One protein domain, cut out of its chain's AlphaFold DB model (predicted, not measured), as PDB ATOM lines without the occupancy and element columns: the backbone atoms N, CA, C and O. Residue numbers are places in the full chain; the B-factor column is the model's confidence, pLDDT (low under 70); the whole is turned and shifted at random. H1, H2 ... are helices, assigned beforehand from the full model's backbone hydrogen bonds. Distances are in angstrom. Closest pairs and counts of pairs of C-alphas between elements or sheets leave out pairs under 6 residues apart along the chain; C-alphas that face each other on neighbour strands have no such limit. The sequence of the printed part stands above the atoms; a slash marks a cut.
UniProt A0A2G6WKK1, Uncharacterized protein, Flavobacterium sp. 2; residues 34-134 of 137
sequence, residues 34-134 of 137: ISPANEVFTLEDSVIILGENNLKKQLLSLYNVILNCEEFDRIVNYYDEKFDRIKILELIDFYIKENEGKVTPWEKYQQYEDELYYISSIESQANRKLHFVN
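Overview. This is residues 34 to 134 of the 137 residues of an uncharacterized protein of Flavobacterium sp. 2 (UniProt A0A2G6WKK1). Three helices, H1, H2 and H4, lie side by side in an up-and-down bundle, their centres making a triangle, with H6 beside it and about perpendicular to H2. A loop with the short helix H5 reaches out from the bundle, and residues 107 to 113 stick out free; the short helix H3 follows H2, and the last printed residues fold back to pair with the stretch after H3. The printed part has 101 residues with six named helices, H1 to H6 in chain order, and no named strand; its class is all helix. It is compact, with a radius of gyration of the C-alphas of 13.0 A, and spans 39 by 28 by 23 A.

Arrangement. H1, residues 43 to 52, and H2, residues 56 to 67, form a helical hairpin at a shallow tilt of 28 degrees, opposite ways. H2 touches H1 with residues 56 to 59 alone, and the closest C-alphas, those of Leu 50 and Leu 59, are 6.8 A apart. H3, residues 71 to 74, is close to H2 but not clearly touching, with the C-alphas of Val 65 and Glu 71 closest at 5.9 A. H4, residues 85 to 98, touches H1 at a shallow tilt of 6 degrees, the same way; their closest C-alphas, of Gly 51 and Tyr 95, are 5.0 A apart. H4 also touches H2 at a shallow tilt of 22 degrees, opposite ways, with the C-alphas of Tyr 63 and Leu 89 closest at 6.0 A. H5, residues 105 to 108, touches no helix. H6, residues 115 to 126, is close to H2 but not clearly touching, about perpendicular at 87 degrees, with the C-alphas of Gln 58 and Glu 115 closest at 7.0 A. H1 and H6 are near each other, while H4 and H6 are apart. Residues 75 to 76 pair antiparallel with residues 132 to 133. In H1, H2, H4 and H6 every O i to N i+4 pair is within hydrogen-bond range; H3 and H5 are too short for such a pair.

Along the chain. H1 begins at C-alpha 43, (-37.418, -25.766, -48.370), and is 14.2 A long from first to last C-alpha. H2 measures 16.3 A, and H4, the longest helix with 14 residues, measures 19.9 A and ends at C-alpha 98, (-20.973, -34.116, -44.139). H3 and H5 have four residues each. H6 measures 16.1 A and ends at C-alpha 126, (-43.843, -36.343, -39.583).

Size, cuts and confidence. The two C-alphas farthest apart, those of Lys 82 and Tyr 109, are 39.1 A apart. The printed part has no cut, and no link between helices is long. The mean pLDDT of the printed part is 94.5, and no printed residue is under 70.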
ATOM      1  N   ILE A  34     -36.291 -36.139 -37.782       94.00
ATOM      2  CA  ILE A  34     -37.316 -35.211 -38.265       94.00
ATOM      3  C   ILE A  34     -37.181 -33.927 -37.450       94.00
ATOM      4  O   ILE A  34     -37.890 -33.706 -36.467       94.00
ATOM      5  N   SER A  35     -36.198 -33.121 -37.834       89.88
ATOM      6  CA  SER A  35     -35.912 -31.803 -37.272       89.88
ATOM      7  C   SER A  35     -35.625 -30.817 -38.401       89.88
ATOM      8  O   SER A  35     -34.958 -31.209 -39.354       89.88
ATOM      9  N   PRO A  36     -36.071 -29.552 -38.298       86.81
ATOM     10  CA  PRO A  36     -36.819 -28.941 -37.187       86.81
ATOM     11  C   PRO A  36     -38.302 -29.359 -37.140       86.81
ATOM     12  O   PRO A  36     -38.837 -29.908 -38.090       86.81
ATOM     13  N   ALA A  37     -38.985 -29.119 -36.014       85.81
ATOM     14  CA  ALA A  37     -40.357 -29.588 -35.768       85.81
ATOM     15  C   ALA A  37     -41.453 -28.579 -36.175       85.81
ATOM     16  O   ALA A  37     -42.512 -28.545 -35.542       85.81
ATOM     17  N   ASN A  38     -41.225 -27.791 -37.227       88.19
ATOM     18  CA  ASN A  38     -42.161 -26.768 -37.712       88.19
ATOM     19  C   ASN A  38     -43.485 -27.375 -38.201       88.19
ATOM     20  O   ASN A  38     -43.495 -28.489 -38.724       88.19
ATOM     21  N   GLU A  39     -44.605 -26.660 -38.036       87.75
ATOM     22  CA  GLU A  39     -45.937 -27.133 -38.466       87.75
ATOM     23  C   GLU A  39     -46.008 -27.381 -39.978       87.75
ATOM     24  O   GLU A  39     -46.605 -28.360 -40.422       87.75
ATOM     25  N   VAL A  40     -45.349 -26.517 -40.749       91.56
ATOM     26  CA  VAL A  40     -45.149 -26.638 -42.193       91.56
ATOM     27  C   VAL A  40     -43.651 -26.567 -42.441       91.56
ATOM     28  O   VAL A  40     -42.995 -25.657 -41.934       91.56
ATOM     29  N   PHE A  41     -43.110 -27.531 -43.183       94.88
ATOM     30  CA  PHE A  41     -41.700 -27.518 -43.547       94.88
ATOM     31  C   PHE A  41     -41.474 -26.561 -44.703       94.88
ATOM     32  O   PHE A  41     -42.138 -26.676 -45.725       94.88
ATOM     33  N   THR A  42     -40.520 -25.655 -44.540       95.88
ATOM     34  CA  THR A  42     -39.949 -24.855 -45.632       95.88
ATOM     35  C   THR A  42     -39.002 -25.706 -46.488       95.88
ATOM     36  O   THR A  42     -38.682 -26.855 -46.143       95.88
ATOM     37  N   LEU A  43     -38.508 -25.165 -47.601       96.62
ATOM     38  CA  LEU A  43     -37.418 -25.766 -48.370       96.62
ATOM     39  C   LEU A  43     -36.160 -25.939 -47.514       96.62
ATOM     40  O   LEU A  43     -35.519 -26.982 -47.597       96.62
ATOM     41  N   GLU A  44     -35.837 -24.966 -46.655       97.25
ATOM     42  CA  GLU A  44     -34.704 -25.067 -45.727       97.25
ATOM     43  C   GLU A  44     -34.878 -26.249 -44.768       97.25
ATOM     44  O   GLU A  44     -33.993 -27.098 -44.669       97.25
ATOM     45  N   ASP A  45     -36.054 -26.368 -44.140       97.31
ATOM     46  CA  ASP A  45     -36.373 -27.492 -43.250       97.31
ATOM     47  C   ASP A  45     -36.267 -28.832 -43.987       97.31
ATOM     48  O   ASP A  45     -35.754 -29.814 -43.453       97.31
ATOM     49  N   SER A  46     -36.725 -28.864 -45.239       97.69
ATOM     50  CA  SER A  46     -36.673 -30.065 -46.068       97.69
ATOM     51  C   SER A  46     -35.230 -30.449 -46.390       97.69
ATOM     52  O   SER A  46     -34.868 -31.611 -46.231       97.69
ATOM     53  N   VAL A  47     -34.372 -29.489 -46.750       98.19
ATOM     54  CA  VAL A  47     -32.934 -29.725 -46.960       98.19
ATOM     55  C   VAL A  47     -32.267 -30.256 -45.691       98.19
ATOM     56  O   VAL A  47     -31.491 -31.206 -45.783       98.19
ATOM     57  N   ILE A  48     -32.590 -29.703 -44.517       98.38
ATOM     58  CA  ILE A  48     -32.078 -30.193 -43.227       98.38
ATOM     59  C   ILE A  48     -32.476 -31.653 -43.017       98.38
ATOM     60  O   ILE A  48     -31.613 -32.496 -42.783       98.38
ATOM     61  N   ILE A  49     -33.760 -31.978 -43.165       98.12
ATOM     62  CA  ILE A  49     -34.270 -33.340 -42.968       98.12
ATOM     63  C   ILE A  49     -33.623 -34.312 -43.964       98.12
ATOM     64  O   ILE A  49     -33.192 -35.400 -43.577       98.12
ATOM     65  N   LEU A  50     -33.502 -33.937 -45.238       98.06
ATOM     66  CA  LEU A  50     -32.835 -34.762 -46.249       98.06
ATOM     67  C   LEU A  50     -31.345 -34.962 -45.921       98.06
ATOM     68  O   LEU A  50     -30.820 -36.073 -46.033       98.06
ATOM     69  N   GLY A  51     -30.688 -33.901 -45.456       97.88
ATOM     70  CA  GLY A  51     -29.304 -33.870 -44.999       97.88
ATOM     71  C   GLY A  51     -29.024 -34.788 -43.820       97.88
ATOM     72  O   GLY A  51     -28.169 -35.673 -43.904       97.88
ATOM     73  N   GLU A  52     -29.782 -34.638 -42.739       97.50
ATOM     74  CA  GLU A  52     -29.631 -35.425 -41.514       97.50
ATOM     75  C   GLU A  52     -29.888 -36.925 -41.723       97.50
ATOM     76  O   GLU A  52     -29.394 -37.754 -40.949       97.50
ATOM     77  N   ASN A  53     -30.634 -37.272 -42.777       97.62
ATOM     78  CA  ASN A  53     -30.965 -38.640 -43.168       97.62
ATOM     79  C   ASN A  53     -30.206 -39.133 -44.408       97.62
ATOM     80  O   ASN A  53     -30.537 -40.196 -44.926       97.62
ATOM     81  N   ASN A  54     -29.172 -38.416 -44.864       96.81
ATOM     82  CA  ASN A  54     -28.275 -38.878 -45.928       96.81
ATOM     83  C   ASN A  54     -29.006 -39.262 -47.238       96.81
ATOM     84  O   ASN A  54     -28.637 -40.219 -47.918       96.81
ATOM     85  N   LEU A  55     -30.042 -38.499 -47.603       96.81
ATOM     86  CA  LEU A  55     -30.776 -38.630 -48.870       96.81
ATOM     87  C   LEU A  55     -30.021 -37.869 -49.977       96.81
ATOM     88  O   LEU A  55     -30.419 -36.797 -50.436       96.81
ATOM     89  N   LYS A  56     -28.840 -38.390 -50.335       94.75
ATOM     90  CA  LYS A  56     -27.853 -37.735 -51.211       94.75
ATOM     91  C   LYS A  56     -28.375 -37.447 -52.610       94.75
ATOM     92  O   LYS A  56     -28.062 -36.388 -53.153       94.75
ATOM     93  N   LYS A  57     -29.118 -38.374 -53.220       94.62
ATOM     94  CA  LYS A  57     -29.624 -38.165 -54.587       94.62
ATOM     95  C   LYS A  57     -30.618 -37.009 -54.608       94.62
ATOM     96  O   LYS A  57     -30.586 -36.197 -55.527       94.62
ATOM     97  N   GLN A  58     -31.438 -36.902 -53.568       96.69
ATOM     98  CA  GLN A  58     -32.381 -35.809 -53.387       96.69
ATOM     99  C   GLN A  58     -31.695 -34.468 -53.166       96.69
ATOM    100  O   GLN A  58     -32.036 -33.500 -53.841       96.69
ATOM    101  N   LEU A  59     -30.673 -34.422 -52.310       97.81
ATOM    102  CA  LEU A  59     -29.857 -33.220 -52.129       97.81
ATOM    103  C   LEU A  59     -29.220 -32.755 -53.448       97.81
ATOM    104  O   LEU A  59     -29.324 -31.584 -53.797       97.81
ATOM    105  N   LEU A  60     -28.610 -33.666 -54.214       97.12
ATOM    106  CA  LEU A  60     -27.950 -33.331 -55.483       97.12
ATOM    107  C   LEU A  60     -28.918 -32.771 -56.526       97.12
ATOM    108  O   LEU A  60     -28.603 -31.819 -57.238       97.12
ATOM    109  N   SER A  61     -30.106 -33.344 -56.637       97.19
ATOM    110  CA  SER A  61     -31.092 -32.824 -57.574       97.19
ATOM    111  C   SER A  61     -31.724 -31.526 -57.110       97.19
ATOM    112  O   SER A  61     -31.944 -30.664 -57.953       97.19
ATOM    113  N   LEU A  62     -31.995 -31.360 -55.810       97.69
ATOM    114  CA  LEU A  62     -32.433 -30.073 -55.270       97.69
ATOM    115  C   LEU A  62     -31.395 -29.000 -55.581       97.69
ATOM    116  O   LEU A  62     -31.758 -27.943 -56.084       97.69
ATOM    117  N   TYR A  63     -30.109 -29.300 -55.382       98.19
ATOM    118  CA  TYR A  63     -29.021 -28.400 -55.752       98.19
ATOM    119  C   TYR A  63     -29.111 -27.991 -57.226       98.19
ATOM    120  O   TYR A  63     -29.093 -26.803 -57.529       98.19
ATOM    121  N   ASN A  64     -29.258 -28.954 -58.142       97.31
ATOM    122  CA  ASN A  64     -29.345 -28.673 -59.579       97.31
ATOM    123  C   ASN A  64     -30.589 -27.857 -59.950       97.31
ATOM    124  O   ASN A  64     -30.491 -26.905 -60.719       97.31
ATOM    125  N   VAL A  65     -31.751 -28.212 -59.399       96.88
ATOM    126  CA  VAL A  65     -33.019 -27.510 -59.639       96.88
ATOM    127  C   VAL A  65     -32.939 -26.066 -59.148       96.88
ATOM    128  O   VAL A  65     -33.299 -25.147 -59.879       96.88
ATOM    129  N   ILE A  66     -32.398 -25.853 -57.948       96.94
ATOM    130  CA  ILE A  66     -32.204 -24.519 -57.380       96.94
ATOM    131  C   ILE A  66     -31.155 -23.759 -58.198       96.94
ATOM    132  O   ILE A  66     -31.373 -22.617 -58.584       96.94
ATOM    133  N   LEU A  67     -30.022 -24.362 -58.547       97.31
ATOM    134  CA  LEU A  67     -29.000 -23.690 -59.355       97.31
ATOM    135  C   LEU A  67     -29.552 -23.194 -60.704       97.31
ATOM    136  O   LEU A  67     -29.184 -22.107 -61.150       97.31
ATOM    137  N   ASN A  68     -30.459 -23.960 -61.314       96.62
ATOM    138  CA  ASN A  68     -31.081 -23.643 -62.598       96.62
ATOM    139  C   ASN A  68     -32.353 -22.780 -62.489       96.62
ATOM    140  O   ASN A  68     -32.920 -22.432 -63.522       96.62
ATOM    141  N   CYS A  69     -32.782 -22.407 -61.278       95.25
ATOM    142  CA  CYS A  69     -34.029 -21.672 -61.024       95.25
ATOM    143  C   CYS A  69     -35.293 -22.403 -61.533       95.25
ATOM    144  O   CYS A  69     -36.188 -21.779 -62.103       95.25
ATOM    145  N   GLU A  70     -35.348 -23.726 -61.361       95.00
ATOM    146  CA  GLU A  70     -36.441 -24.601 -61.819       95.00
ATOM    147  C   GLU A  70     -37.375 -25.036 -60.666       95.00
ATOM    148  O   GLU A  70     -38.054 -26.060 -60.757       95.00
ATOM    149  N   GLU A  71     -37.390 -24.317 -59.538       95.00
ATOM    150  CA  GLU A  71     -38.054 -24.779 -58.310       95.00
ATOM    151  C   GLU A  71     -39.554 -24.963 -58.478       95.00
ATOM    152  O   GLU A  71     -40.100 -25.975 -58.047       95.00
ATOM    153  N   PHE A  72     -40.201 -24.002 -59.136       93.69
ATOM    154  CA  PHE A  72     -41.643 -24.012 -59.362       93.69
ATOM    155  C   PHE A  72     -42.100 -25.221 -60.184       93.69
ATOM    156  O   PHE A  72     -43.172 -25.769 -59.938       93.69
ATOM    157  N   ASP A  73     -41.275 -25.652 -61.135       92.50
ATOM    158  CA  ASP A  73     -41.623 -26.731 -62.053       92.50
ATOM    159  C   ASP A  73     -41.264 -28.111 -61.490       92.50
ATOM    160  O   ASP A  73     -41.910 -29.107 -61.822       92.50
ATOM    161  N   ARG A  74     -40.207 -28.195 -60.671       94.62
ATOM    162  CA  ARG A  74     -39.563 -29.476 -60.339       94.62
ATOM    163  C   ARG A  74     -39.572 -29.836 -58.859       94.62
ATOM    164  O   ARG A  74     -39.424 -31.019 -58.546       94.62
ATOM    165  N   ILE A  75     -39.727 -28.871 -57.952       96.25
ATOM    166  CA  ILE A  75     -39.822 -29.154 -56.517       96.25
ATOM    167  C   ILE A  75     -41.284 -29.399 -56.156       96.25
ATOM    168  O   ILE A  75     -42.147 -28.530 -56.265       96.25
ATOM    169  N   VAL A  76     -41.563 -30.607 -55.678       96.12
ATOM    170  CA  VAL A  76     -42.879 -30.987 -55.172       96.12
ATOM    171  C   VAL A  76     -43.192 -30.178 -53.913       96.12
ATOM    172  O   VAL A  76     -42.327 -29.985 -53.063       96.12
ATOM    173  N   ASN A  77     -44.449 -29.742 -53.791       93.38
ATOM    174  CA  ASN A  77     -44.973 -28.921 -52.690       93.38
ATOM    175  C   ASN A  77     -44.368 -27.509 -52.576       93.38
ATOM    176  O   ASN A  77     -44.619 -26.839 -51.580       93.38
ATOM    177  N   TYR A  78     -43.626 -27.035 -53.581       93.00
ATOM    178  CA  TYR A  78     -43.098 -25.672 -53.594       93.00
ATOM    179  C   TYR A  78     -44.159 -24.661 -54.063       93.00
ATOM    180  O   TYR A  78     -44.731 -24.800 -55.143       93.00
ATOM    181  N   TYR A  79     -44.405 -23.621 -53.259       88.56
ATOM    182  CA  TYR A  79     -45.438 -22.603 -53.511       88.56
ATOM    183  C   TYR A  79     -44.873 -21.175 -53.530       88.56
ATOM    184  O   TYR A  79     -45.418 -20.282 -52.884       88.56
ATOM    185  N   ASP A  80     -43.776 -20.969 -54.267       87.44
ATOM    186  CA  ASP A  80     -43.109 -19.662 -54.422       87.44
ATOM    187  C   ASP A  80     -42.740 -19.010 -53.076       87.44
ATOM    188  O   ASP A  80     -42.920 -17.812 -52.839       87.44
ATOM    189  N   GLU A  81     -42.251 -19.830 -52.142       89.62
ATOM    190  CA  GLU A  81     -41.766 -19.311 -50.872       89.62
ATOM    191  C   GLU A  81     -40.483 -18.496 -51.069       89.62
ATOM    192  O   GLU A  81     -39.626 -18.789 -51.902       89.62
ATOM    193  N   LYS A  82     -40.319 -17.445 -50.268       90.38
ATOM    194  CA  LYS A  82     -39.132 -16.598 -50.343       90.38
ATOM    195  C   LYS A  82     -38.001 -17.202 -49.515       90.38
ATOM    196  O   LYS A  82     -38.090 -17.216 -48.290       90.38
ATOM    197  N   PHE A  83     -36.900 -17.571 -50.164       93.94
ATOM    198  CA  PHE A  83     -35.686 -18.050 -49.499       93.94
ATOM    199  C   PHE A  83     -34.410 -17.384 -50.040       93.94
ATOM    200  O   PHE A  83     -34.411 -16.715 -51.076       93.94
ATOM    201  N   ASP A  84     -33.305 -17.546 -49.309       96.50
ATOM    202  CA  ASP A  84     -31.975 -17.103 -49.730       96.50
ATOM    203  C   ASP A  84     -31.280 -18.227 -50.505       96.50
ATOM    204  O   ASP A  84     -30.790 -19.200 -49.931       96.50
ATOM    205  N   ARG A  85     -31.258 -18.092 -51.833       95.94
ATOM    206  CA  ARG A  85     -30.718 -19.092 -52.761       95.94
ATOM    207  C   ARG A  85     -29.293 -19.518 -52.430       95.94
ATOM    208  O   ARG A  85     -28.998 -20.708 -52.464       95.94
ATOM    209  N   ILE A  86     -28.420 -18.561 -52.118       97.56
ATOM    210  CA  ILE A  86     -27.009 -18.853 -51.841       97.56
ATOM    211  C   ILE A  86     -26.916 -19.707 -50.579       97.56
ATOM    212  O   ILE A  86     -26.250 -20.738 -50.594       97.56
ATOM    213  N   LYS A  87     -27.661 -19.345 -49.529       98.00
ATOM    214  CA  LYS A  87     -27.668 -20.110 -48.277       98.00
ATOM    215  C   LYS A  87     -28.211 -21.521 -48.445       98.00
ATOM    216  O   LYS A  87     -27.653 -22.441 -47.857       98.00
ATOM    217  N   ILE A  88     -29.266 -21.713 -49.239       98.19
ATOM    218  CA  ILE A  88     -29.798 -23.062 -49.479       98.19
ATOM    219  C   ILE A  88     -28.781 -23.923 -50.233       98.19
ATOM    220  O   ILE A  88     -28.557 -25.068 -49.849       98.19
ATOM    221  N   LEU A  89     -28.122 -23.380 -51.260       98.44
ATOM    222  CA  LEU A  89     -27.076 -24.108 -51.985       98.44
ATOM    223  C   LEU A  89     -25.889 -24.456 -51.071       98.44
ATOM    224  O   LEU A  89     -25.432 -25.597 -51.078       98.44
ATOM    225  N   GLU A  90     -25.440 -23.518 -50.231       98.50
ATOM    226  CA  GLU A  90     -24.388 -23.757 -49.233       98.50
ATOM    227  C   GLU A  90     -24.789 -24.823 -48.201       98.50
ATOM    228  O   GLU A  90     -23.962 -25.653 -47.815       98.50
ATOM    229  N   LEU A  91     -26.054 -24.833 -47.771       98.56
ATOM    230  CA  LEU A  91     -26.593 -25.821 -46.837       98.56
ATOM    231  C   LEU A  91     -26.643 -27.223 -47.458       98.56
ATOM    232  O   LEU A  91     -26.265 -28.204 -46.813       98.56
ATOM    233  N   ILE A  92     -27.062 -27.326 -48.720       98.50
ATOM    234  CA  ILE A  92     -27.043 -28.592 -49.455       98.50
ATOM    235  C   ILE A  92     -25.602 -29.106 -49.595       98.50
ATOM    236  O   ILE A  92     -25.328 -30.263 -49.269       98.50
ATOM    237  N   ASP A  93     -24.668 -28.245 -50.007       98.25
ATOM    238  CA  ASP A  93     -23.246 -28.581 -50.128       98.25
ATOM    239  C   ASP A  93     -22.637 -29.041 -48.801       98.25
ATOM    240  O   ASP A  93     -21.828 -29.976 -48.771       98.25
ATOM    241  N   PHE A  94     -23.016 -28.391 -47.698       98.38
ATOM    242  CA  PHE A  94     -22.618 -28.794 -46.357       98.38
ATOM    243  C   PHE A  94     -23.031 -30.242 -46.081       98.38
ATOM    244  O   PHE A  94     -22.172 -31.052 -45.735       98.38
ATOM    245  N   TYR A  95     -24.298 -30.602 -46.302       98.44
ATOM    246  CA  TYR A  95     -24.777 -31.961 -46.039       98.44
ATOM    247  C   TYR A  95     -24.216 -33.007 -47.000       98.44
ATOM    248  O   TYR A  95     -23.973 -34.142 -46.585       98.44
ATOM    249  N   ILE A  96     -23.969 -32.657 -48.266       97.25
ATOM    250  CA  ILE A  96     -23.299 -33.560 -49.213       97.25
ATOM    251  C   ILE A  96     -21.908 -33.930 -48.685       97.25
ATOM    252  O   ILE A  96     -21.577 -35.115 -48.622       97.25
ATOM    253  N   LYS A  97     -21.125 -32.936 -48.245       97.62
ATOM    254  CA  LYS A  97     -19.791 -33.145 -47.655       97.62
ATOM    255  C   LYS A  97     -19.866 -33.867 -46.316       97.62
ATOM    256  O   LYS A  97     -19.105 -34.796 -46.074       97.62
ATOM    257  N   GLU A  98     -20.799 -33.482 -45.448       96.81
ATOM    258  CA  GLU A  98     -20.973 -34.116 -44.139       96.81
ATOM    259  C   GLU A  98     -21.309 -35.604 -44.280       96.81
ATOM    260  O   GLU A  98     -20.925 -36.419 -43.441       96.81
ATOM    261  N   ASN A  99     -22.035 -35.974 -45.330       96.44
ATOM    262  CA  ASN A  99     -22.419 -37.349 -45.597       96.44
ATOM    263  C   ASN A  99     -21.428 -38.115 -46.484       96.44
ATOM    264  O   ASN A  99     -21.645 -39.298 -46.770       96.44
ATOM    265  N   GLU A 100     -20.327 -37.494 -46.902       94.88
ATOM    266  CA  GLU A 100     -19.281 -38.164 -47.667       94.88
ATOM    267  C   GLU A 100     -18.714 -39.356 -46.876       94.88
ATOM    268  O   GLU A 100     -18.446 -39.279 -45.678       94.88
ATOM    269  N   GLY A 101     -18.619 -40.521 -47.522       93.12
ATOM    270  CA  GLY A 101     -18.184 -41.767 -46.878       93.12
ATOM    271  C   GLY A 101     -19.175 -42.400 -45.886       93.12
ATOM    272  O   GLY A 101     -18.950 -43.533 -45.459       93.12
ATOM    273  N   LYS A 102     -20.288 -41.734 -45.536       95.25
ATOM    274  CA  LYS A 102     -21.347 -42.325 -44.702       95.25
ATOM    275  C   LYS A 102     -22.247 -43.244 -45.527       95.25
ATOM    276  O   LYS A 102     -22.722 -42.856 -46.599       95.25
ATOM    277  N   VAL A 103     -22.511 -44.428 -44.981       94.75
ATOM    278  CA  VAL A 103     -23.339 -45.472 -45.600       94.75
ATOM    279  C   VAL A 103     -24.763 -45.396 -45.055       94.75
ATOM    280  O   VAL A 103     -24.973 -45.260 -43.849       94.75
ATOM    281  N   THR A 104     -25.744 -45.497 -45.936       94.38
ATOM    282  CA  THR A 104     -27.167 -45.545 -45.586       94.38
ATOM    283  C   THR A 104     -27.612 -46.968 -45.220       94.38
ATOM    284  O   THR A 104     -26.956 -47.946 -45.594       94.38
ATOM    285  N   PRO A 105     -28.729 -47.139 -44.489       93.44
ATOM    286  CA  PRO A 105     -29.295 -48.465 -44.242       93.44
ATOM    287  C   PRO A 105     -29.569 -49.247 -45.530       93.44
ATOM    288  O   PRO A 105     -29.237 -50.429 -45.604       93.44
ATOM    289  N   TRP A 106     -30.101 -48.582 -46.554       92.31
ATOM    290  CA  TRP A 106     -30.478 -49.218 -47.814       92.31
ATOM    291  C   TRP A 106     -29.283 -49.641 -48.664       92.31
ATOM    292  O   TRP A 106     -29.324 -50.699 -49.285       92.31
ATOM    293  N   GLU A 107     -28.167 -48.914 -48.603       92.06
ATOM    294  CA  GLU A 107     -26.901 -49.371 -49.190       92.06
ATOM    295  C   GLU A 107     -26.316 -50.566 -48.425       92.06
ATOM    296  O   GLU A 107     -25.876 -51.545 -49.029       92.06
ATOM    297  N   LYS A 108     -26.308 -50.508 -47.085       93.25
ATOM    298  CA  LYS A 108     -25.680 -51.540 -46.243       93.25
ATOM    299  C   LYS A 108     -26.417 -52.873 -46.296       93.25
ATOM    300  O   LYS A 108     -25.782 -53.925 -46.328       93.25
ATOM    301  N   TYR A 109     -27.740 -52.818 -46.239       90.75
ATOM    302  CA  TYR A 109     -28.604 -53.991 -46.161       90.75
ATOM    303  C   TYR A 109     -29.212 -54.369 -47.514       90.75
ATOM    304  O   TYR A 109     -30.078 -55.237 -47.552       90.75
ATOM    305  N   GLN A 110     -28.731 -53.753 -48.604       85.00
ATOM    306  CA  GLN A 110     -29.160 -54.016 -49.981       85.00
ATOM    307  C   GLN A 110     -30.682 -53.929 -50.143       85.00
ATOM    308  O   GLN A 110     -31.306 -54.785 -50.769       85.00
ATOM    309  N   GLN A 111     -31.282 -52.901 -49.541       82.19
ATOM    310  CA  GLN A 111     -32.703 -52.638 -49.723       82.19
ATOM    311  C   GLN A 111     -32.925 -52.073 -51.133       82.19
ATOM    312  O   GLN A 111     -32.107 -51.302 -51.635       82.19
ATOM    313  N   TYR A 112     -34.001 -52.499 -51.796       77.12
ATOM    314  CA  TYR A 112     -34.266 -52.155 -53.199       77.12
ATOM    315  C   TYR A 112     -35.045 -50.844 -53.360       77.12
ATOM    316  O   TYR A 112     -35.296 -50.428 -54.491       77.12
ATOM    317  N   GLU A 113     -35.457 -50.211 -52.260       83.38
ATOM    318  CA  GLU A 113     -36.221 -48.970 -52.321       83.38
ATOM    319  C   GLU A 113     -35.324 -47.756 -52.609       83.38
ATOM    320  O   GLU A 113     -34.139 -47.716 -52.270       83.38
ATOM    321  N   ASP A 114     -35.900 -46.754 -53.270       89.12
ATOM    322  CA  ASP A 114     -35.221 -45.506 -53.586       89.12
ATOM    323  C   ASP A 114     -35.462 -44.428 -52.515       89.12
ATOM    324  O   ASP A 114     -36.197 -44.597 -51.542       89.12
ATOM    325  N   GLU A 115     -34.834 -43.267 -52.699       93.75
ATOM    326  CA  GLU A 115     -34.991 -42.149 -51.768       93.75
ATOM    327  C   GLU A 115     -36.418 -41.570 -51.752       93.75
ATOM    328  O   GLU A 115     -36.814 -40.996 -50.739       93.75
ATOM    329  N   LEU A 116     -37.220 -41.745 -52.814       93.81
ATOM    330  CA  LEU A 116     -38.620 -41.294 -52.844       93.81
ATOM    331  C   LEU A 116     -39.501 -42.140 -51.913       93.81
ATOM    332  O   LEU A 116     -40.382 -41.606 -51.227       93.81
ATOM    333  N   TYR A 117     -39.235 -43.443 -51.825       93.38
ATOM    334  CA  TYR A 117     -39.873 -44.317 -50.840       93.38
ATOM    335  C   TYR A 117     -39.568 -43.871 -49.401       93.38
ATOM    336  O   TYR A 117     -40.467 -43.781 -48.556       93.38
ATOM    337  N   TYR A 118     -38.307 -43.536 -49.114       94.56
ATOM    338  CA  TYR A 118     -37.913 -43.069 -47.784       94.56
ATOM    339  C   TYR A 118     -38.458 -41.675 -47.465       94.56
ATOM    340  O   TYR A 118     -38.902 -41.460 -46.339       94.56
ATOM    341  N   ILE A 119     -38.545 -40.766 -48.443       95.94
ATOM    342  CA  ILE A 119     -39.263 -39.491 -48.284       95.94
ATOM    343  C   ILE A 119     -40.714 -39.740 -47.875       95.94
ATOM    344  O   ILE A 119     -41.174 -39.168 -46.891       95.94
ATOM    345  N   SER A 120     -41.418 -40.639 -48.568       94.94
ATOM    346  CA  SER A 120     -42.812 -40.976 -48.242       94.94
ATOM    347  C   SER A 120     -42.949 -41.510 -46.810       94.94
ATOM    348  O   SER A 120     -43.897 -41.178 -46.094       94.94
ATOM    349  N   SER A 121     -41.968 -42.297 -46.364       94.31
ATOM    350  CA  SER A 121     -41.893 -42.796 -44.988       94.31
ATOM    351  C   SER A 121     -41.665 -41.668 -43.975       94.31
ATOM    352  O   SER A 121     -42.325 -41.644 -42.937       94.31
ATOM    353  N   ILE A 122     -40.776 -40.714 -44.276       96.44
ATOM    354  CA  ILE A 122     -40.523 -39.537 -43.434       96.44
ATOM    355  C   ILE A 122     -41.778 -38.667 -43.337       96.44
ATOM    356  O   ILE A 122     -42.179 -38.313 -42.231       96.44
ATOM    357  N   GLU A 123     -42.435 -38.360 -44.458       95.94
ATOM    358  CA  GLU A 123     -43.679 -37.580 -44.468       95.94
ATOM    359  C   GLU A 123     -44.773 -38.250 -43.630       95.94
ATOM    360  O   GLU A 123     -45.453 -37.585 -42.845       95.94
ATOM    361  N   SER A 124     -44.916 -39.577 -43.748       94.94
ATOM    362  CA  SER A 124     -45.874 -40.349 -42.951       94.94
ATOM    363  C   SER A 124     -45.558 -40.306 -41.454       94.94
ATOM    364  O   SER A 124     -46.485 -40.289 -40.648       94.94
ATOM    365  N   GLN A 125     -44.280 -40.302 -41.068       93.94
ATOM    366  CA  GLN A 125     -43.861 -40.197 -39.665       93.94
ATOM    367  C   GLN A 125     -44.022 -38.768 -39.124       93.94
ATOM    368  O   GLN A 125     -44.438 -38.584 -37.981       93.94
ATOM    369  N   ALA A 126     -43.728 -37.755 -39.942       93.69
ATOM    370  CA  ALA A 126     -43.843 -36.343 -39.583       93.69
ATOM    371  C   ALA A 126     -45.294 -35.828 -39.590       93.69
ATOM    372  O   ALA A 126     -45.586 -34.803 -38.964       93.69
ATOM    373  N   ASN A 127     -46.181 -36.515 -40.322       94.75
ATOM    374  CA  ASN A 127     -47.511 -36.048 -40.718       94.75
ATOM    375  C   ASN A 127     -47.470 -34.665 -41.404       94.75
ATOM    376  O   ASN A 127     -48.309 -33.801 -41.150       94.75
ATOM    377  N   ARG A 128     -46.435 -34.434 -42.223       93.94
ATOM    378  CA  ARG A 128     -46.095 -33.155 -42.869       93.94
ATOM    379  C   ARG A 128     -45.481 -33.413 -44.240       93.94
ATOM    380  O   ARG A 128     -44.954 -34.498 -44.477       93.94
ATOM    381  N   LYS A 129     -45.563 -32.426 -45.131       95.31
ATOM    382  CA  LYS A 129     -45.050 -32.515 -46.503       95.31
ATOM    383  C   LYS A 129     -43.662 -31.903 -46.623       95.31
ATOM    384  O   LYS A 129     -43.423 -30.840 -46.058       95.31
ATOM    385  N   LEU A 130     -42.774 -32.592 -47.330       97.00
ATOM    386  CA  LEU A 130     -41.420 -32.137 -47.634       97.00
ATOM    387  C   LEU A 130     -41.362 -31.504 -49.025       97.00
ATOM    388  O   LEU A 130     -42.155 -31.831 -49.909       97.00
ATOM    389  N   HIS A 131     -40.359 -30.654 -49.216       97.25
ATOM    390  CA  HIS A 131     -39.920 -30.178 -50.520       97.25
ATOM    391  C   HIS A 131     -38.845 -31.120 -51.064       97.25
ATOM    392  O   HIS A 131     -37.783 -31.287 -50.461       97.25
ATOM    393  N   PHE A 132     -39.119 -31.759 -52.197       97.25
ATOM    394  CA  PHE A 132     -38.206 -32.711 -52.832       97.25
ATOM    395  C   PHE A 132     -38.416 -32.727 -54.345       97.25
ATOM    396  O   PHE A 132     -39.429 -32.235 -54.840       97.25
ATOM    397  N   VAL A 133     -37.477 -33.307 -55.090       96.69
ATOM    398  CA  VAL A 133     -37.618 -33.436 -56.545       96.69
ATOM    399  C   VAL A 133     -38.151 -34.826 -56.874       96.69
ATOM    400  O   VAL A 133     -37.616 -35.840 -56.412       96.69
ATOM    401  N   ASN A 134     -39.213 -34.880 -57.676       89.50
ATOM    402  CA  ASN A 134     -39.725 -36.135 -58.215       89.50
ATOM    403  C   ASN A 134     -38.942 -36.504 -59.488       89.50
ATOM    404  O   ASN A 134     -38.887 -35.706 -60.420       89.50
TER     405      ASN A 134